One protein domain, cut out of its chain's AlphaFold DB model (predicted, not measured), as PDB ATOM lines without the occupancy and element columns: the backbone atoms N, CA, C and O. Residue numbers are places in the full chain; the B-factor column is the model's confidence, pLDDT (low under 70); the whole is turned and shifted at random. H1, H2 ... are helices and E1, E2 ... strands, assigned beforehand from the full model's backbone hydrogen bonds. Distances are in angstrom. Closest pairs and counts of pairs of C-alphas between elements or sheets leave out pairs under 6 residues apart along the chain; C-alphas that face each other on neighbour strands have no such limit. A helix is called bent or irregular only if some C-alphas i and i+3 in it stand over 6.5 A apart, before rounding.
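Overview. This is residues 10 to 153 of the 170 residues of an uncharacterized protein of Methanopyrus kandleri (UniProt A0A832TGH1). A seven-stranded sheet, curled like part of a barrel, has a small three-stranded sheet partly face to face with it, a sandwich; H1 packs on the large sheet at E1, and the short H2 packs on E9 and E10 in the hollow of the curl. The printed part has 144 residues with three named helices and ten named strands, in the order E1 E2 E3 H1 E4 E5 E6 H2 E7 E8 H3 E9 E10. The large sheet, E3 E2 E1 E10 E9 E6 E7, is mixed, and the small one, E4 E5 E8, is antiparallel. The class is mixed, helices and strands; the whole is compact, with a radius of gyration of the C-alphas of 15.2 A and spans of 43, 30 and 25 A.

Arrangement. E1, residues 11 to 15, E2, residues 23 to 28, and E3, residues 31 to 34, form two hairpins and a meander, each strand the antiparallel neighbour of the one before, with N 12 and O 25 at 2.9 A and N 26 and O 33 at 2.9 A. E10, residues 141 to 148, is parallel to E1, with N 13 and O 142 at 2.8 A, and forms a hairpin with E9, residues 131 to 138, with N 134 and O 145 at 2.8 A. E6, residues 72 to 84, bends by 122 degrees at residue 80 and is antiparallel to E9, with N 74 and O 133 at 2.8 A, and to E7, residues 108 to 115, with N 75 and O 112 at 2.9 A. In the small sheet, E4, residues 55 to 59, and E5, residues 62 to 66, form a hairpin, with N 57 and O 64 at 2.9 A; E8, residues 118 to 121, is antiparallel to E5, with N 63 and O 120 at 2.9 A. The closest C-alphas of E4 and E9, Ser 56 and Val 132, are 7.5 A apart. H1, residues 43 to 51, is on the large sheet, with C-alphas Val 13 and Phe 47 of E1 and H1 closest at 6.7 A. H2, residues 99 to 104, is on it too, with Gly 100 and Ser 146 the closest C-alphas to E10, 5.9 A; it is only just irregular, C-alphas 99 and 102 being 6.9 A apart. H3, residues 124 to 127, only grazes both sheets. O i to N i+4 pairs within hydrogen-bond range are 3 of 5 in H1 and 0 of 2 in H2, where 1 of 3 O i to N i+3 pairs is; H3 is too short for the former.

Along the chain. E1 begins at C-alpha 11 (370.851, 321.166, 169.353), and E10, 23.6 A long, ends at C-alpha 148 (355.697, 340.064, 168.839). E7 and E9 are each 23.1 A, E6 21.8 A and H1 13.7 A.

Size, cuts and confidence. The farthest C-alphas, Asp 29 and Glu 60, are 47.9 A apart. The printed part has no cut; the link E6 to H2 is long, and residues 38 to 43 stand free. The pLDDT is under 70 at residue 20 and residues 37 to 42, 89 to 96 and 151 to 153.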
ATOM      1  N   THR A  10     373.042 320.434 172.779       90.12
ATOM      2  CA  THR A  10     373.815 320.140 171.553       90.12
ATOM      3  C   THR A  10     373.038 320.450 170.282       90.12
ATOM      4  O   THR A  10     373.601 320.411 169.187       90.12
ATOM      5  N   THR A  11     371.756 320.776 170.430       90.38
ATOM      6  CA  THR A  11     370.851 321.166 169.353       90.38
ATOM      7  C   THR A  11     370.040 322.370 169.820       90.38
ATOM      8  O   THR A  11     369.561 322.363 170.952       90.38
ATOM      9  N   ALA A  12     369.857 323.370 168.965       90.44
ATOM     10  CA  ALA A  12     368.966 324.499 169.209       90.44
ATOM     11  C   ALA A  12     367.988 324.631 168.041       90.44
ATOM     12  O   ALA A  12     368.393 324.557 166.884       90.44
ATOM     13  N   VAL A  13     366.704 324.790 168.341       91.88
ATOM     14  CA  VAL A  13     365.634 324.971 167.357       91.88
ATOM     15  C   VAL A  13     364.971 326.297 167.665       91.88
ATOM     16  O   VAL A  13     364.356 326.453 168.720       91.88
ATOM     17  N   LEU A  14     365.127 327.256 166.768       90.44
ATOM     18  CA  LEU A  14     364.753 328.638 167.011       90.44
ATOM     19  C   LEU A  14     363.701 329.051 165.994       90.44
ATOM     20  O   LEU A  14     363.816 328.748 164.809       90.44
ATOM     21  N   ARG A  15     362.684 329.766 166.455       90.12
ATOM     22  CA  ARG A  15     361.839 330.602 165.611       90.12
ATOM     23  C   ARG A  15     361.765 331.961 166.264       90.12
ATOM     24  O   ARG A  15     361.240 332.074 167.366       90.12
ATOM     25  N   THR A  16     362.316 332.951 165.594       87.50
ATOM     26  CA  THR A  16     362.360 334.345 166.030       87.50
ATOM     27  C   THR A  16     361.798 335.207 164.901       87.50
ATOM     28  O   THR A  16     361.666 334.701 163.785       87.50
ATOM     29  N   PRO A  17     361.496 336.496 165.125       84.69
ATOM     30  CA  PRO A  17     361.023 337.350 164.035       84.69
ATOM     31  C   PRO A  17     362.062 337.566 162.914       84.69
ATOM     32  O   PRO A  17     361.708 337.976 161.819       84.69
ATOM     33  N   GLU A  18     363.347 337.289 163.163       81.00
ATOM     34  CA  GLU A  18     364.410 337.307 162.137       81.00
ATOM     35  C   GLU A  18     364.500 335.983 161.360       81.00
ATOM     36  O   GLU A  18     365.101 335.918 160.288       81.00
ATOM     37  N   LEU A  19     363.894 334.922 161.898       77.44
ATOM     38  CA  LEU A  19     363.922 333.554 161.392       77.44
ATOM     39  C   LEU A  19     362.482 333.057 161.216       77.44
ATOM     40  O   LEU A  19     362.040 332.138 161.912       77.44
ATOM     41  N   ASP A  20     361.743 333.663 160.283       68.12
ATOM     42  CA  ASP A  20     360.310 333.398 160.058       68.12
ATOM     43  C   ASP A  20     359.994 331.909 159.801       68.12
ATOM     44  O   ASP A  20     359.001 331.363 160.315       68.12
ATOM     45  N   GLU A  21     360.858 331.237 159.029       76.19
ATOM     46  CA  GLU A  21     360.791 329.794 158.739       76.19
ATOM     47  C   GLU A  21     361.328 328.927 159.895       76.19
ATOM     48  O   GLU A  21     361.019 327.737 159.981       76.19
ATOM     49  N   GLY A  22     362.061 329.550 160.822       84.75
ATOM     50  CA  GLY A  22     362.817 328.922 161.893       84.75
ATOM     51  C   GLY A  22     364.160 328.340 161.429       84.75
ATOM     52  O   GLY A  22     364.365 328.055 160.254       84.75
ATOM     53  N   ALA A  23     365.083 328.141 162.371       88.56
ATOM     54  CA  ALA A  23     366.406 327.580 162.115       88.56
ATOM     55  C   ALA A  23     366.774 326.489 163.127       88.56
ATOM     56  O   ALA A  23     366.339 326.486 164.283       88.56
ATOM     57  N   LEU A  24     367.574 325.529 162.664       90.19
ATOM     58  CA  LEU A  24     368.089 324.417 163.453       90.19
ATOM     59  C   LEU A  24     369.605 324.539 163.517       90.19
ATOM     60  O   LEU A  24     370.268 324.501 162.488       90.19
ATOM     61  N   PHE A  25     370.160 324.578 164.720       89.19
ATOM     62  CA  PHE A  25     371.596 324.618 164.948       89.19
ATOM     63  C   PHE A  25     372.054 323.369 165.686       89.19
ATOM     64  O   PHE A  25     371.340 322.819 166.530       89.19
ATOM     65  N   ARG A  26     373.276 322.926 165.398       89.56
ATOM     66  CA  ARG A  26     373.953 321.860 166.142       89.56
ATOM     67  C   ARG A  26     375.312 322.322 166.626       89.56
ATOM     68  O   ARG A  26     376.052 322.954 165.879       89.56
ATOM     69  N   LEU A  27     375.652 321.931 167.847       85.38
ATOM     70  CA  LEU A  27     376.973 322.157 168.408       85.38
ATOM     71  C   LEU A  27     377.974 321.189 167.760       85.38
ATOM     72  O   LEU A  27     377.817 319.965 167.836       85.38
ATOM     73  N   ARG A  28     378.988 321.739 167.094       87.06
ATOM     74  CA  ARG A  28     380.096 321.039 166.435       87.06
ATOM     75  C   ARG A  28     381.389 321.760 166.784       87.06
ATOM     76  O   ARG A  28     381.481 322.953 166.530       87.06
ATOM     77  N   ASP A  29     382.360 321.050 167.356       88.19
ATOM     78  CA  ASP A  29     383.676 321.610 167.700       88.19
ATOM     79  C   ASP A  29     383.572 322.949 168.466       88.19
ATOM     80  O   ASP A  29     384.193 323.945 168.098       88.19
ATOM     81  N   ASP A  30     382.705 322.978 169.490       81.50
ATOM     82  CA  ASP A  30     382.373 324.147 170.323       81.50
ATOM     83  C   ASP A  30     381.770 325.348 169.570       81.50
ATOM     84  O   ASP A  30     381.800 326.485 170.040       81.50
ATOM     85  N   ARG A  31     381.187 325.107 168.390       79.75
ATOM     86  CA  ARG A  31     380.509 326.122 167.574       79.75
ATOM     87  C   ARG A  31     379.100 325.691 167.199       79.75
ATOM     88  O   ARG A  31     378.866 324.539 166.839       79.75
ATOM     89  N   TRP A  32     378.159 326.628 167.246       84.75
ATOM     90  CA  TRP A  32     376.823 326.425 166.696       84.75
ATOM     91  C   TRP A  32     376.876 326.547 165.178       84.75
ATOM     92  O   TRP A  32     377.296 327.567 164.639       84.75
ATOM     93  N   VAL A  33     376.479 325.480 164.492       87.06
ATOM     94  CA  VAL A  33     376.422 325.424 163.033       87.06
ATOM     95  C   VAL A  33     374.973 325.238 162.627       87.06
ATOM     96  O   VAL A  33     374.322 324.292 163.082       87.06
ATOM     97  N   GLU A  34     374.473 326.144 161.793       86.94
ATOM     98  CA  GLU A  34     373.154 326.006 161.186       86.94
ATOM     99  C   GLU A  34     373.120 324.759 160.297       86.94
ATOM    100  O   GLU A  34     374.039 324.493 159.520       86.94
ATOM    101  N   VAL A  35     372.073 323.957 160.450       85.62
ATOM    102  CA  VAL A  35     371.851 322.730 159.693       85.62
ATOM    103  C   VAL A  35     370.921 323.051 158.534       85.62
ATOM    104  O   VAL A  35     369.761 323.399 158.756       85.62
ATOM    105  N   ALA A  36     371.395 322.873 157.301       78.19
ATOM    106  CA  ALA A  36     370.556 323.077 156.131       78.19
ATOM    107  C   ALA A  36     369.459 322.001 156.066       78.19
ATOM    108  O   ALA A  36     369.678 320.829 156.385       78.19
ATOM    109  N   SER A  37     368.267 322.377 155.597       66.00
ATOM    110  CA  SER A  37     367.113 321.469 155.484       66.00
ATOM    111  C   SER A  37     367.394 320.216 154.635       66.00
ATOM    112  O   SER A  37     366.808 319.159 154.876       66.00
ATOM    113  N   GLY A  38     368.335 320.304 153.686       60.19
ATOM    114  CA  GLY A  38     368.795 319.190 152.852       60.19
ATOM    115  C   GLY A  38     369.656 318.145 153.573       60.19
ATOM    116  O   GLY A  38     369.751 317.017 153.093       60.19
ATOM    117  N   ASP A  39     370.238 318.474 154.730       64.00
ATOM    118  CA  ASP A  39     371.178 317.589 155.428       64.00
ATOM    119  C   ASP A  39     370.469 316.491 156.233       64.00
ATOM    120  O   ASP A  39     371.045 315.427 156.470       64.00
ATOM    121  N   LEU A  40     369.220 316.726 156.663       63.34
ATOM    122  CA  LEU A  40     368.431 315.781 157.469       63.34
ATOM    123  C   LEU A  40     366.909 315.871 157.198       63.34
ATOM    124  O   LEU A  40     366.145 316.307 158.076       63.34
ATOM    125  N   PRO A  41     366.425 315.395 156.033       62.28
ATOM    126  CA  PRO A  41     364.996 315.375 155.716       62.28
ATOM    127  C   PRO A  41     364.183 314.588 156.764       62.28
ATOM    128  O   PRO A  41     364.619 313.548 157.261       62.28
ATOM    129  N   GLY A  42     363.005 315.089 157.151       67.06
ATOM    130  CA  GLY A  42     362.094 314.462 158.128       67.06
ATOM    131  C   GLY A  42     362.487 314.608 159.607       67.06
ATOM    132  O   GLY A  42     361.616 314.720 160.473       67.06
ATOM    133  N   THR A  43     363.785 314.678 159.923       71.88
ATOM    134  CA  THR A  43     364.243 315.027 161.281       71.88
ATOM    135  C   THR A  43     364.052 316.521 161.538       71.88
ATOM    136  O   THR A  43     363.588 316.898 162.612       71.88
ATOM    137  N   PHE A  44     364.311 317.351 160.521       76.44
ATOM    138  CA  PHE A  44     364.057 318.792 160.538       76.44
ATOM    139  C   PHE A  44     362.590 319.098 160.901       76.44
ATOM    140  O   PHE A  44     362.319 319.724 161.921       76.44
ATOM    141  N   GLU A  45     361.625 318.531 160.170       81.31
ATOM    142  CA  GLU A  45     360.185 318.726 160.423       81.31
ATOM    143  C   GLU A  45     359.748 318.327 161.841       81.31
ATOM    144  O   GLU A  45     358.852 318.939 162.430       81.31
ATOM    145  N   ARG A  46     360.363 317.285 162.421       84.25
ATOM    146  CA  ARG A  46     360.061 316.865 163.795       84.25
ATOM    147  C   ARG A  46     360.453 317.938 164.810       84.25
ATOM    148  O   ARG A  46     359.668 318.166 165.726       84.25
ATOM    149  N   PHE A  47     361.607 318.577 164.636       85.44
ATOM    150  CA  PHE A  47     362.059 319.656 165.511       85.44
ATOM    151  C   PHE A  47     361.147 320.883 165.409       85.44
ATOM    152  O   PHE A  47     360.642 321.342 166.428       85.44
ATOM    153  N   PHE A  48     360.828 321.355 164.201       86.88
ATOM    154  CA  PHE A  48     359.960 322.534 164.039       86.88
ATOM    155  C   PHE A  48     358.528 322.310 164.513       86.88
ATOM    156  O   PHE A  48     357.904 323.222 165.050       86.88
ATOM    157  N   ARG A  49     358.005 321.085 164.402       86.94
ATOM    158  CA  ARG A  49     356.688 320.752 164.958       86.94
ATOM    159  C   ARG A  49     356.603 320.999 166.465       86.94
ATOM    160  O   ARG A  49     355.532 321.385 166.925       86.94
ATOM    161  N   ARG A  50     357.697 320.817 167.220       89.88
ATOM    162  CA  ARG A  50     357.728 321.137 168.657       89.88
ATOM    163  C   ARG A  50     357.521 322.626 168.918       89.88
ATOM    164  O   ARG A  50     356.861 322.966 169.891       89.88
ATOM    165  N   LEU A  51     357.995 323.510 168.034       89.44
ATOM    166  CA  LEU A  51     357.751 324.949 168.176       89.44
ATOM    167  C   LEU A  51     356.259 325.301 168.111       89.44
ATOM    168  O   LEU A  51     355.842 326.262 168.742       89.44
ATOM    169  N   GLY A  52     355.436 324.487 167.439       87.00
ATOM    170  CA  GLY A  52     353.979 324.667 167.395       87.00
ATOM    171  C   GLY A  52     353.243 324.406 168.719       87.00
ATOM    172  O   GLY A  52     352.033 324.653 168.799       87.00
ATOM    173  N   GLU A  53     353.943 323.895 169.739       90.06
ATOM    174  CA  GLU A  53     353.426 323.746 171.106       90.06
ATOM    175  C   GLU A  53     353.464 325.067 171.880       90.06
ATOM    176  O   GLU A  53     352.656 325.253 172.786       90.06
ATOM    177  N   ALA A  54     354.363 325.983 171.508       92.81
ATOM    178  CA  ALA A  54     354.420 327.331 172.049       92.81
ATOM    179  C   ALA A  54     353.514 328.268 171.253       92.81
ATOM    180  O   ALA A  54     353.491 328.239 170.021       92.81
ATOM    181  N   ARG A  55     352.740 329.089 171.964       90.50
ATOM    182  CA  ARG A  55     351.816 330.056 171.366       90.50
ATOM    183  C   ARG A  55     351.734 331.296 172.228       90.50
ATOM    184  O   ARG A  55     351.717 331.202 173.455       90.50
ATOM    185  N   SER A  56     351.600 332.443 171.581       89.75
ATOM    186  CA  SER A  56     351.210 333.676 172.246       89.75
ATOM    187  C   SER A  56     350.038 334.313 171.505       89.75
ATOM    188  O   SER A  56     349.969 334.258 170.282       89.75
ATOM    189  N   GLU A  57     349.074 334.840 172.252       90.69
ATOM    190  CA  GLU A  57     347.888 335.498 171.705       90.69
ATOM    191  C   GLU A  57     347.586 336.731 172.556       90.69
ATOM    192  O   GLU A  57     347.337 336.616 173.762       90.69
ATOM    193  N   TRP A  58     347.565 337.912 171.940       92.88
ATOM    194  CA  TRP A  58     347.016 339.108 172.568       92.88
ATOM    195  C   TRP A  58     345.575 339.331 172.126       92.88
ATOM    196  O   TRP A  58     345.270 339.417 170.938       92.88
ATOM    197  N   ARG A  59     344.672 339.465 173.099       89.50
ATOM    198  CA  ARG A  59     343.256 339.737 172.852       89.50
ATOM    199  C   ARG A  59     342.651 340.565 173.975       89.50
ATOM    200  O   ARG A  59     342.777 340.214 175.146       89.50
ATOM    201  N   GLU A  60     341.952 341.638 173.604       88.69
ATOM    202  CA  GLU A  60     341.154 342.468 174.526       88.69
ATOM    203  C   GLU A  60     341.960 342.942 175.758       88.69
ATOM    204  O   GLU A  60     341.484 342.914 176.893       88.69
ATOM    205  N   GLY A  61     343.214 343.364 175.544       90.38
ATOM    206  CA  GLY A  61     344.095 343.851 176.616       90.38
ATOM    207  C   GLY A  61     344.766 342.757 177.449       90.38
ATOM    208  O   GLY A  61     345.348 343.059 178.493       90.38
ATOM    209  N   VAL A  62     344.681 341.494 177.025       94.19
ATOM    210  CA  VAL A  62     345.291 340.352 177.713       94.19
ATOM    211  C   VAL A  62     346.207 339.599 176.759       94.19
ATOM    212  O   VAL A  62     345.745 339.067 175.754       94.19
ATOM    213  N   LEU A  63     347.484 339.493 177.122       94.81
ATOM    214  CA  LEU A  63     348.425 338.560 176.511       94.81
ATOM    215  C   LEU A  63     348.284 337.195 177.189       94.81
ATOM    216  O   LEU A  63     348.336 337.092 178.419       94.81
ATOM    217  N   ARG A  64     348.104 336.150 176.387       95.12
ATOM    218  CA  ARG A  64     348.067 334.743 176.795       95.12
ATOM    219  C   ARG A  64     349.269 334.041 176.196       95.12
ATOM    220  O   ARG A  64     349.539 334.212 175.015       95.12
ATOM    221  N   VAL A  65     349.961 333.250 177.005       95.81
ATOM    222  CA  VAL A  65     351.134 332.490 176.573       95.81
ATOM    223  C   VAL A  65     350.976 331.039 177.003       95.81
ATOM    224  O   VAL A  65     350.745 330.746 178.182       95.81
ATOM    225  N   GLU A  66     351.091 330.141 176.034       95.75
ATOM    226  CA  GLU A  66     350.989 328.694 176.188       95.75
ATOM    227  C   GLU A  66     352.255 328.019 175.652       95.75
ATOM    228  O   GLU A  66     352.981 328.578 174.829       95.75
ATOM    229  N   GLY A  67     352.540 326.823 176.154       95.00
ATOM    230  CA  GLY A  67     353.747 326.077 175.826       95.00
ATOM    231  C   GLY A  67     353.808 324.739 176.559       95.00
ATOM    232  O   GLY A  67     352.908 324.424 177.350       95.00
ATOM    233  N   PRO A  68     354.877 323.959 176.337       94.88
ATOM    234  CA  PRO A  68     355.127 322.726 177.075       94.88
ATOM    235  C   PRO A  68     355.205 322.958 178.595       94.88
ATOM    236  O   PRO A  68     355.702 323.999 179.025       94.88
ATOM    237  N   PRO A  69     354.768 322.003 179.442       92.50
ATOM    238  CA  PRO A  69     354.802 322.169 180.895       92.50
ATOM    239  C   PRO A  69     356.196 322.539 181.413       92.50
ATOM    240  O   PRO A  69     357.164 321.820 181.178       92.50
ATOM    241  N   GLY A  70     356.280 323.646 182.153       88.31
ATOM    242  CA  GLY A  70     357.543 324.138 182.703       88.31
ATOM    243  C   GLY A  70     358.414 324.928 181.723       88.31
ATOM    244  O   GLY A  70     359.517 325.300 182.109       88.31
ATOM    245  N   ALA A  71     357.945 325.215 180.502       95.12
ATOM    246  CA  ALA A  71     358.621 326.162 179.617       95.12
ATOM    247  C   ALA A  71     358.690 327.557 180.263       95.12
ATOM    248  O   ALA A  71     357.713 328.026 180.858       95.12
ATOM    249  N   GLU A  72     359.845 328.208 180.136       94.75
ATOM    250  CA  GLU A  72     360.062 329.586 180.570       94.75
ATOM    251  C   GLU A  72     359.405 330.537 179.566       94.75
ATOM    252  O   GLU A  72     359.490 330.345 178.354       94.75
ATOM    253  N   VAL A  73     358.758 331.576 180.079       95.12
ATOM    254  CA  VAL A  73     358.272 332.707 179.295       95.12
ATOM    255  C   VAL A  73     359.091 333.927 179.667       95.12
ATOM    256  O   VAL A  73     359.175 334.282 180.844       95.12
ATOM    257  N   VAL A  74     359.634 334.599 178.660       94.00
ATOM    258  CA  VAL A  74     360.322 335.879 178.789       94.00
ATOM    259  C   VAL A  74     359.575 336.917 177.964       94.00
ATOM    260  O   VAL A  74     359.503 336.803 176.745       94.00
ATOM    261  N   LEU A  75     359.019 337.930 178.623       94.69
ATOM    262  CA  LEU A  75     358.404 339.087 177.976       94.69
ATOM    263  C   LEU A  75     359.346 340.281 178.080       94.69
ATOM    264  O   LEU A  75     359.693 340.702 179.184       94.69
ATOM    265  N   LEU A  76     359.726 340.828 176.935       93.88
ATOM    266  CA  LEU A  76     360.449 342.081 176.820       93.88
ATOM    267  C   LEU A  76     359.459 343.198 176.546       93.88
ATOM    268  O   LEU A  76     358.734 343.150 175.555       93.88
ATOM    269  N   VAL A  77     359.447 344.195 177.420       93.94
ATOM    270  CA  VAL A  77     358.585 345.369 177.296       93.94
ATOM    271  C   VAL A  77     359.465 346.601 177.109       93.94
ATOM    272  O   VAL A  77     360.374 346.779 177.927       93.94
ATOM    273  N   PRO A  78     359.214 347.455 176.100       91.81
ATOM    274  CA  PRO A  78     359.892 348.740 175.973       91.81
ATOM    275  C   PRO A  78     359.754 349.568 177.249       91.81
ATOM    276  O   PRO A  78     358.659 349.745 177.790       91.81
ATOM    277  N   ASP A  79     360.880 350.053 177.751       92.12
ATOM    278  CA  ASP A  79     360.953 350.818 178.986       92.12
ATOM    279  C   ASP A  79     362.181 351.742 178.946       92.12
ATOM    280  O   ASP A  79     363.309 351.242 178.945       92.12
ATOM    281  N   PRO A  80     362.009 353.078 178.969       91.50
ATOM    282  CA  PRO A  80     363.122 354.028 179.000       91.50
ATOM    283  C   PRO A  80     364.082 353.829 180.181       91.50
ATOM    284  O   PRO A  80     365.265 354.152 180.079       91.50
ATOM    285  N   GLU A  81     363.602 353.283 181.297       91.88
ATOM    286  CA  GLU A  81     364.414 352.967 182.479       91.88
ATOM    287  C   GLU A  81     364.973 351.536 182.448       91.88
ATOM    288  O   GLU A  81     365.769 351.159 183.309       91.88
ATOM    289  N   GLY A  82     364.580 350.744 181.447       89.50
ATOM    290  CA  GLY A  82     365.053 349.389 181.205       89.50
ATOM    291  C   GLY A  82     366.537 349.327 180.852       89.50
ATOM    292  O   GLY A  82     367.244 350.334 180.820       89.50
ATOM    293  N   PHE A  83     367.038 348.130 180.582       87.56
ATOM    294  CA  PHE A  83     368.413 347.949 180.126       87.56
ATOM    295  C   PHE A  83     368.480 348.054 178.593       87.56
ATOM    296  O   PHE A  83     367.514 347.687 177.918       87.56
ATOM    297  N   PRO A  84     369.576 348.594 178.030       87.94
ATOM    298  CA  PRO A  84     369.711 348.736 176.586       87.94
ATOM    299  C   PRO A  84     369.895 347.375 175.915       87.94
ATOM    300  O   PRO A  84     370.629 346.524 176.420       87.94
ATOM    301  N   VAL A  85     369.269 347.203 174.756       87.12
ATOM    302  CA  VAL A  85     369.523 346.080 173.855       87.12
ATOM    303  C   VAL A  85     370.725 346.432 172.980       87.12
ATOM    304  O   VAL A  85     370.709 347.423 172.246       87.12
ATOM    305  N   THR A  86     371.781 345.632 173.081       85.00
ATOM    306  CA  THR A  86     373.057 345.809 172.361       85.00
ATOM    307  C   THR A  86     373.421 344.549 171.580       85.00
ATOM    308  O   THR A  86     372.887 343.485 171.882       85.00
ATOM    309  N   GLU A  87     374.343 344.648 170.619       78.69
ATOM    310  CA  GLU A  87     374.818 343.500 169.821       78.69
ATOM    311  C   GLU A  87     375.438 342.386 170.685       78.69
ATOM    312  O   GLU A  87     375.350 341.215 170.337       78.69
ATOM    313  N   ASP A  88     375.991 342.732 171.853       72.31
ATOM    314  CA  ASP A  88     376.583 341.781 172.805       72.31
ATOM    315  C   ASP A  88     375.551 341.168 173.777       72.31
ATOM    316  O   ASP A  88     375.913 340.515 174.758       72.31
ATOM    317  N   SER A  89     374.251 341.392 173.558       67.75
ATOM    318  CA  SER A  89     373.190 340.848 174.417       67.75
ATOM    319  C   SER A  89     372.958 339.373 174.084       67.75
ATOM    320  O   SER A  89     371.991 339.031 173.413       67.75
ATOM    321  N   THR A  90     373.874 338.501 174.504       54.69
ATOM    322  CA  THR A  90     373.891 337.109 174.042       54.69
ATOM    323  C   THR A  90     373.229 336.107 174.985       54.69
ATOM    324  O   THR A  90     373.230 336.228 176.212       54.69
ATOM    325  N   PHE A  91     372.754 335.047 174.339       55.84
ATOM    326  CA  PHE A  91     372.169 333.821 174.856       55.84
ATOM    327  C   PHE A  91     373.151 332.982 175.707       55.84
ATOM    328  O   PHE A  91     374.290 332.752 175.310       55.84
ATOM    329  N   LEU A  92     372.625 332.435 176.813       49.78
ATOM    330  CA  LEU A  92     373.183 331.382 177.686       49.78
ATOM    331  C   LEU A  92     374.228 331.790 178.734       49.78
ATOM    332  O   LEU A  92     375.094 332.618 178.513       49.78
ATOM    333  N   GLU A  93     374.120 331.108 179.879       38.34
ATOM    334  CA  GLU A  93     374.880 331.280 181.130       38.34
ATOM    335  C   GLU A  93     374.402 332.449 182.001       38.34
ATOM    336  O   GLU A  93     375.106 333.419 182.260       38.34
ATOM    337  N   ASP A  94     373.151 332.325 182.463       43.59
ATOM    338  CA  ASP A  94     372.482 333.244 183.399       43.59
ATOM    339  C   ASP A  94     372.333 334.705 182.885       43.59
ATOM    340  O   ASP A  94     371.996 335.613 183.648       43.59
ATOM    341  N   GLY A  95     372.523 334.908 181.568       47.59
ATOM    342  CA  GLY A  95     372.648 336.193 180.860       47.59
ATOM    343  C   GLY A  95     371.414 336.742 180.100       47.59
ATOM    344  O   GLY A  95     370.300 336.205 180.212       47.59
ATOM    345  N   PRO A  96     371.584 337.886 179.393       69.06
ATOM    346  CA  PRO A  96     370.512 338.775 178.939       69.06
ATOM    347  C   PRO A  96     369.818 338.315 177.645       69.06
ATOM    348  O   PRO A  96     370.441 337.778 176.748       69.06
ATOM    349  N   LEU A  97     368.515 338.618 177.572       71.81
ATOM    350  CA  LEU A  97     367.611 338.608 176.406       71.81
ATOM    351  C   LEU A  97     367.411 337.296 175.588       71.81
ATOM    352  O   LEU A  97     368.211 336.373 175.634       71.81
ATOM    353  N   PRO A  98     366.234 337.108 174.952       80.75
ATOM    354  CA  PRO A  98     365.990 336.060 173.942       80.75
ATOM    355  C   PRO A  98     366.825 336.242 172.684       80.75
ATOM    356  O   PRO A  98     367.159 337.374 172.356       80.75
ATOM    357  N   GLU A  99     367.034 335.161 171.927       79.19
ATOM    358  CA  GLU A  99     367.702 335.222 170.618       79.19
ATOM    359  C   GLU A  99     367.016 336.239 169.695       79.19
ATOM    360  O   GLU A  99     367.660 337.052 169.040       79.19
ATOM    361  N   GLY A 100     365.679 336.257 169.715       76.50
ATOM    362  CA  GLY A 100     364.884 337.190 168.919       76.50
ATOM    363  C   GLY A 100     364.897 338.637 169.415       76.50
ATOM    364  O   GLY A 100     364.169 339.450 168.861       76.50
ATOM    365  N   ALA A 101     365.644 338.977 170.467       85.69
ATOM    366  CA  ALA A 101     365.670 340.336 171.003       85.69
ATOM    367  C   ALA A 101     366.460 341.324 170.146       85.69
ATOM    368  O   ALA A 101     366.299 342.525 170.344       85.69
ATOM    369  N   HIS A 102     367.282 340.855 169.202       84.38
ATOM    370  CA  HIS A 102     368.056 341.730 168.320       84.38
ATOM    371  C   HIS A 102     367.162 342.626 167.446       84.38
ATOM    372  O   HIS A 102     367.557 343.726 167.071       84.38
ATOM    373  N   VAL A 103     365.898 342.250 167.235       85.50
ATOM    374  CA  VAL A 103     364.896 343.127 166.600       85.50
ATOM    375  C   VAL A 103     364.609 344.410 167.385       85.50
ATOM    376  O   VAL A 103     364.035 345.347 166.841       85.50
ATOM    377  N   LEU A 104     365.000 344.452 168.660       88.31
ATOM    378  CA  LEU A 104     364.895 345.604 169.552       88.31
ATOM    379  C   LEU A 104     366.248 346.313 169.732       88.31
ATOM    380  O   LEU A 104     366.404 347.079 170.678       88.31
ATOM    381  N   LEU A 105     367.255 346.049 168.887       89.12
ATOM    382  CA  LEU A 105     368.561 346.714 168.965       89.12
ATOM    383  C   LEU A 105     368.415 348.242 168.990       89.12
ATOM    384  O   LEU A 105     367.749 348.835 168.144       89.12
ATOM    385  N   GLY A 106     369.070 348.881 169.963       87.81
ATOM    386  CA  GLY A 106     368.971 350.325 170.198       87.81
ATOM    387  C   GLY A 106     367.837 350.740 171.142       87.81
ATOM    388  O   GLY A 106     367.883 351.847 171.680       87.81
ATOM    389  N   GLU A 107     366.882 349.852 171.421       90.50
ATOM    390  CA  GLU A 107     365.819 350.085 172.397       90.50
ATOM    391  C   GLU A 107     366.282 349.803 173.831       90.50
ATOM    392  O   GLU A 107     367.334 349.209 174.097       90.50
ATOM    393  N   ARG A 108     365.465 350.232 174.796       91.44
ATOM    394  CA  ARG A 108     365.614 349.879 176.212       91.44
ATOM    395  C   ARG A 108     364.415 349.059 176.641       91.44
ATOM    396  O   ARG A 108     363.280 349.418 176.337       91.44
ATOM    397  N   VAL A 109     364.665 347.957 177.342       91.50
ATOM    398  CA  VAL A 109     363.617 346.999 177.692       91.50
ATOM    399  C   VAL A 109     363.675 346.588 179.154       91.50
ATOM    400  O   VAL A 109     364.734 346.525 179.782       91.50
ATOM    401  N   ARG A 110     362.509 346.253 179.700       91.56
ATOM    402  CA  ARG A 110     362.363 345.506 180.946       91.56
ATOM    403  C   ARG A 110     361.981 344.071 180.609       91.56
ATOM    404  O   ARG A 110     361.059 343.840 179.832       91.56
ATOM    405  N   ALA A 111     362.668 343.109 181.217       90.25
ATOM    406  CA  ALA A 111     362.376 341.692 181.042       90.25
ATOM    407  C   ALA A 111     361.552 341.154 182.216       90.25
ATOM    408  O   ALA A 111     361.944 341.278 183.376       90.25
ATOM    409  N   PHE A 112     360.440 340.500 181.904       91.81
ATOM    410  CA  PHE A 112     359.637 339.733 182.848       91.81
ATOM    411  C   PHE A 112     359.809 338.251 182.550       91.81
ATOM    412  O   PHE A 112     359.655 337.835 181.405       91.81
ATOM    413  N   ARG A 113     360.118 337.458 183.578       92.19
ATOM    414  CA  ARG A 113     360.337 336.015 183.452       92.19
ATOM    415  C   ARG A 113     359.335 335.248 184.298       92.19
ATOM    416  O   ARG A 113     359.063 335.620 185.438       92.19
ATOM    417  N   THR A 114     358.773 334.194 183.732       94.50
ATOM    418  CA  THR A 114     357.793 333.321 184.386       94.50
ATOM    419  C   THR A 114     357.757 331.973 183.666       94.50
ATOM    420  O   THR A 114     358.639 331.676 182.871       94.50
ATOM    421  N   HIS A 115     356.752 331.149 183.933       95.50
ATOM    422  CA  HIS A 115     356.547 329.873 183.258       95.50
ATOM    423  C   HIS A 115     355.146 329.797 182.654       95.50
ATOM    424  O   HIS A 115     354.222 330.474 183.112       95.50
ATOM    425  N   VAL A 116     354.984 328.956 181.633       95.00
ATOM    426  CA  VAL A 116     353.667 328.651 181.062       95.00
ATOM    427  C   VAL A 116     352.815 327.794 182.017       95.00
ATOM    428  O   VAL A 116     353.357 326.994 182.786       95.00
ATOM    429  N   PRO A 117     351.473 327.887 181.940       95.06
ATOM    430  CA  PRO A 117     350.714 328.887 181.187       95.06
ATOM    431  C   PRO A 117     350.758 330.255 181.880       95.06
ATOM    432  O   PRO A 117     350.662 330.342 183.104       95.06
ATOM    433  N   TRP A 118     350.831 331.333 181.097       96.44
ATOM    434  CA  TRP A 118     350.880 332.691 181.641       96.44
ATOM    435  C   TRP A 118     349.848 333.621 181.008       96.44
ATOM    436  O   TRP A 118     349.499 333.505 179.834       96.44
ATOM    437  N   ARG A 119     349.328 334.548 181.821       95.56
ATOM    438  CA  ARG A 119     348.388 335.588 181.401       95.56
ATOM    439  C   ARG A 119     348.745 336.898 182.073       95.56
ATOM    440  O   ARG A 119     348.904 336.939 183.292       95.56
ATOM    441  N   VAL A 120     348.790 337.968 181.292       96.19
ATOM    442  CA  VAL A 120     349.087 339.309 181.798       96.19
ATOM    443  C   VAL A 120     348.234 340.348 181.083       96.19
ATOM    444  O   VAL A 120     347.941 340.221 179.895       96.19
ATOM    445  N   ARG A 121     347.799 341.373 181.821       94.69
ATOM    446  CA  ARG A 121     347.162 342.544 181.216       94.69
ATOM    447  C   ARG A 121     348.236 343.442 180.628       94.69
ATOM    448  O   ARG A 121     349.148 343.840 181.348       94.69
ATOM    449  N   LEU A 122     348.093 343.769 179.351       91.81
ATOM    450  CA  LEU A 122     349.049 344.582 178.614       91.81
ATOM    451  C   LEU A 122     348.283 345.467 177.620       91.81
ATOM    452  O   LEU A 122     347.539 344.921 176.798       91.81
ATOM    453  N   PRO A 123     348.401 346.807 177.688       91.38
ATOM    454  CA  PRO A 123     347.802 347.695 176.693       91.38
ATOM    455  C   PRO A 123     348.292 347.363 175.281       91.38
ATOM    456  O   PRO A 123     349.430 346.932 175.124       91.38
ATOM    457  N   PHE A 124     347.462 347.602 174.262       89.81
ATOM    458  CA  PHE A 124     347.805 347.283 172.870       89.81
ATOM    459  C   PHE A 124     349.097 347.968 172.408       89.81
ATOM    460  O   PHE A 124     349.978 347.299 171.884       89.81
ATOM    461  N   GLU A 125     349.240 349.271 172.678       90.50
ATOM    462  CA  GLU A 125     350.433 350.052 172.310       90.50
ATOM    463  C   GLU A 125     351.719 349.470 172.900       90.50
ATOM    464  O   GLU A 125     352.753 349.457 172.249       90.50
ATOM    465  N   VAL A 126     351.641 348.925 174.116       92.50
ATOM    466  CA  VAL A 126     352.781 348.262 174.752       92.50
ATOM    467  C   VAL A 126     352.988 346.874 174.145       92.50
ATOM    468  O   VAL A 126     354.112 346.492 173.847       92.50
ATOM    469  N   ALA A 127     351.912 346.112 173.936       92.00
ATOM    470  CA  ALA A 127     351.968 344.746 173.425       92.00
ATOM    471  C   ALA A 127     352.505 344.655 171.990       92.00
ATOM    472  O   ALA A 127     353.276 343.748 171.696       92.00
ATOM    473  N   ARG A 128     352.138 345.589 171.107       90.88
ATOM    474  CA  ARG A 128     352.608 345.608 169.712       90.88
ATOM    475  C   ARG A 128     354.115 345.886 169.593       90.88
ATOM    476  O   ARG A 128     354.711 345.524 168.592       90.88
ATOM    477  N   GLU A 129     354.709 346.511 170.610       92.81
ATOM    478  CA  GLU A 129     356.144 346.830 170.688       92.81
ATOM    479  C   GLU A 129     356.889 345.883 171.649       92.81
ATOM    480  O   GLU A 129     358.093 346.005 171.851       92.81
ATOM    481  N   SER A 130     356.182 344.930 172.264       93.56
ATOM    482  CA  SER A 130     356.765 343.945 173.176       93.56
ATOM    483  C   SER A 130     357.077 342.648 172.446       93.56
ATOM    484  O   SER A 130     356.288 342.185 171.624       93.56
ATOM    485  N   LEU A 131     358.175 342.001 172.822       94.00
ATOM    486  CA  LEU A 131     358.545 340.677 172.328       94.00
ATOM    487  C   LEU A 131     358.280 339.635 173.415       94.00
ATOM    488  O   LEU A 131     358.681 339.814 174.565       94.00
ATOM    489  N   VAL A 132     357.643 338.527 173.064       94.50
ATOM    490  CA  VAL A 132     357.463 337.376 173.950       94.50
ATOM    491  C   VAL A 132     358.259 336.195 173.421       94.50
ATOM    492  O   VAL A 132     358.254 335.914 172.232       94.50
ATOM    493  N   SER A 133     358.943 335.498 174.320       93.88
ATOM    494  CA  SER A 133     359.763 334.327 174.032       93.88
ATOM    495  C   SER A 133     359.357 333.183 174.949       93.88
ATOM    496  O   SER A 133     359.286 333.363 176.166       93.88
ATOM    497  N   VAL A 134     359.080 332.014 174.379       94.69
ATOM    498  CA  VAL A 134     358.785 330.771 175.100       94.69
ATOM    499  C   VAL A 134     359.922 329.790 174.856       94.69
ATOM    500  O   VAL A 134     360.228 329.476 173.706       94.69
ATOM    501  N   ARG A 135     360.542 329.303 175.935       92.69
ATOM    502  CA  ARG A 135     361.800 328.546 175.889       92.69
ATOM    503  C   ARG A 135     361.722 327.279 176.712       92.69
ATOM    504  O   ARG A 135     361.196 327.282 177.825       92.69
ATOM    505  N   TRP A 136     362.276 326.190 176.199       93.81
ATOM    506  CA  TRP A 136     362.390 324.950 176.960       93.81
ATOM    507  C   TRP A 136     363.526 324.072 176.449       93.81
ATOM    508  O   TRP A 136     364.012 324.222 175.330       93.81
ATOM    509  N   VAL A 137     363.937 323.125 177.289       91.38
ATOM    510  CA  VAL A 137     364.914 322.094 176.938       91.38
ATOM    511  C   VAL A 137     364.246 320.729 177.033       91.38
ATOM    512  O   VAL A 137     363.645 320.389 178.050       91.38
ATOM    513  N   GLU A 138     364.376 319.926 175.980       90.38
ATOM    514  CA  GLU A 138     363.980 318.518 175.961       90.38
ATOM    515  C   GLU A 138     365.191 317.660 175.575       90.38
ATOM    516  O   GLU A 138     365.731 317.760 174.468       90.38
ATOM    517  N   GLY A 139     365.640 316.803 176.496       90.56
ATOM    518  CA  GLY A 139     366.872 316.035 176.312       90.56
ATOM    519  C   GLY A 139     368.077 316.966 176.154       90.56
ATOM    520  O   GLY A 139     368.390 317.721 177.067       90.56
ATOM    521  N   SER A 140     368.742 316.910 174.999       90.69
ATOM    522  CA  SER A 140     369.864 317.790 174.639       90.69
ATOM    523  C   SER A 140     369.478 318.890 173.641       90.69
ATOM    524  O   SER A 140     370.355 319.467 172.994       90.69
ATOM    525  N   THR A 141     368.177 319.135 173.460       91.31
ATOM    526  CA  THR A 141     367.659 320.105 172.490       91.31
ATOM    527  C   THR A 141     367.024 321.286 173.201       91.31
ATOM    528  O   THR A 141     366.103 321.103 173.995       91.31
ATOM    529  N   TYR A 142     367.503 322.482 172.889       91.50
ATOM    530  CA  TYR A 142     366.884 323.746 173.250       91.50
ATOM    531  C   TYR A 142     365.878 324.159 172.180       91.50
ATOM    532  O   TYR A 142     366.152 324.033 170.987       91.50
ATOM    533  N   TYR A 143     364.731 324.658 172.613       93.00
ATOM    534  CA  TYR A 143     363.702 325.214 171.754       93.00
ATOM    535  C   TYR A 143     363.394 326.633 172.207       93.00
ATOM    536  O   TYR A 143     363.220 326.875 173.404       93.00
ATOM    537  N   GLU A 144     363.263 327.541 171.247       92.50
ATOM    538  CA  GLU A 144     362.777 328.893 171.481       92.50
ATOM    539  C   GLU A 144     361.791 329.297 170.394       92.50
ATOM    540  O   GLU A 144     362.067 329.185 169.197       92.50
ATOM    541  N   HIS A 145     360.639 329.789 170.833       92.62
ATOM    542  CA  HIS A 145     359.667 330.460 169.991       92.62
ATOM    543  C   HIS A 145     359.493 331.892 170.492       92.62
ATOM    544  O   HIS A 145     358.959 332.106 171.581       92.62
ATOM    545  N   SER A 146     359.954 332.848 169.696       91.81
ATOM    546  CA  SER A 146     359.901 334.278 169.966       91.81
ATOM    547  C   SER A 146     359.069 334.978 168.898       91.81
ATOM    548  O   SER A 146     359.260 334.735 167.707       91.81
ATOM    549  N   ASP A 147     358.154 335.838 169.331       91.06
ATOM    550  CA  ASP A 147     357.243 336.584 168.462       91.06
ATOM    551  C   ASP A 147     356.861 337.927 169.109       91.06
ATOM    552  O   ASP A 147     357.046 338.137 170.314       91.06
ATOM    553  N   TRP A 148     356.317 338.850 168.322       92.19
ATOM    554  CA  TRP A 148     355.697 340.064 168.839       92.19
ATOM    555  C   TRP A 148     354.472 339.702 169.677       92.19
ATOM    556  O   TRP A 148     353.608 338.934 169.254       92.19
ATOM    557  N   ALA A 149     354.343 340.291 170.865       91.94
ATOM    558  CA  ALA A 149     353.277 339.931 171.791       91.94
ATOM    559  C   ALA A 149     351.872 340.200 171.216       91.94
ATOM    560  O   ALA A 149     350.922 339.543 171.630       91.94
ATOM    561  N   ALA A 150     351.729 341.112 170.248       87.00
ATOM    562  CA  ALA A 150     350.483 341.347 169.511       87.00
ATOM    563  C   ALA A 150     350.595 341.089 167.990       87.00
ATOM    564  O   ALA A 150     349.977 341.806 167.202       87.00
ATOM    565  N   HIS A 151     351.337 340.054 167.576       69.25
ATOM    566  CA  HIS A 151     351.567 339.685 166.167       69.25
ATOM    567  C   HIS A 151     350.278 339.498 165.324       69.25
ATOM    568  O   HIS A 151     350.264 339.769 164.123       69.25
ATOM    569  N   ASP A 152     349.152 339.107 165.938       58.00
ATOM    570  CA  ASP A 152     347.904 338.763 165.226       58.00
ATOM    571  C   ASP A 152     346.979 339.942 164.859       58.00
ATOM    572  O   ASP A 152     345.921 339.734 164.255       58.00
ATOM    573  N   TRP A 153     347.342 341.191 165.164       50.16
ATOM    574  CA  TRP A 153     346.462 342.330 164.861       50.16
ATOM    575  C   TRP A 153     346.551 342.864 163.423       50.16
ATOM    576  O   TRP A 153     345.575 343.451 162.955       50.16
TER     577      TRP A 153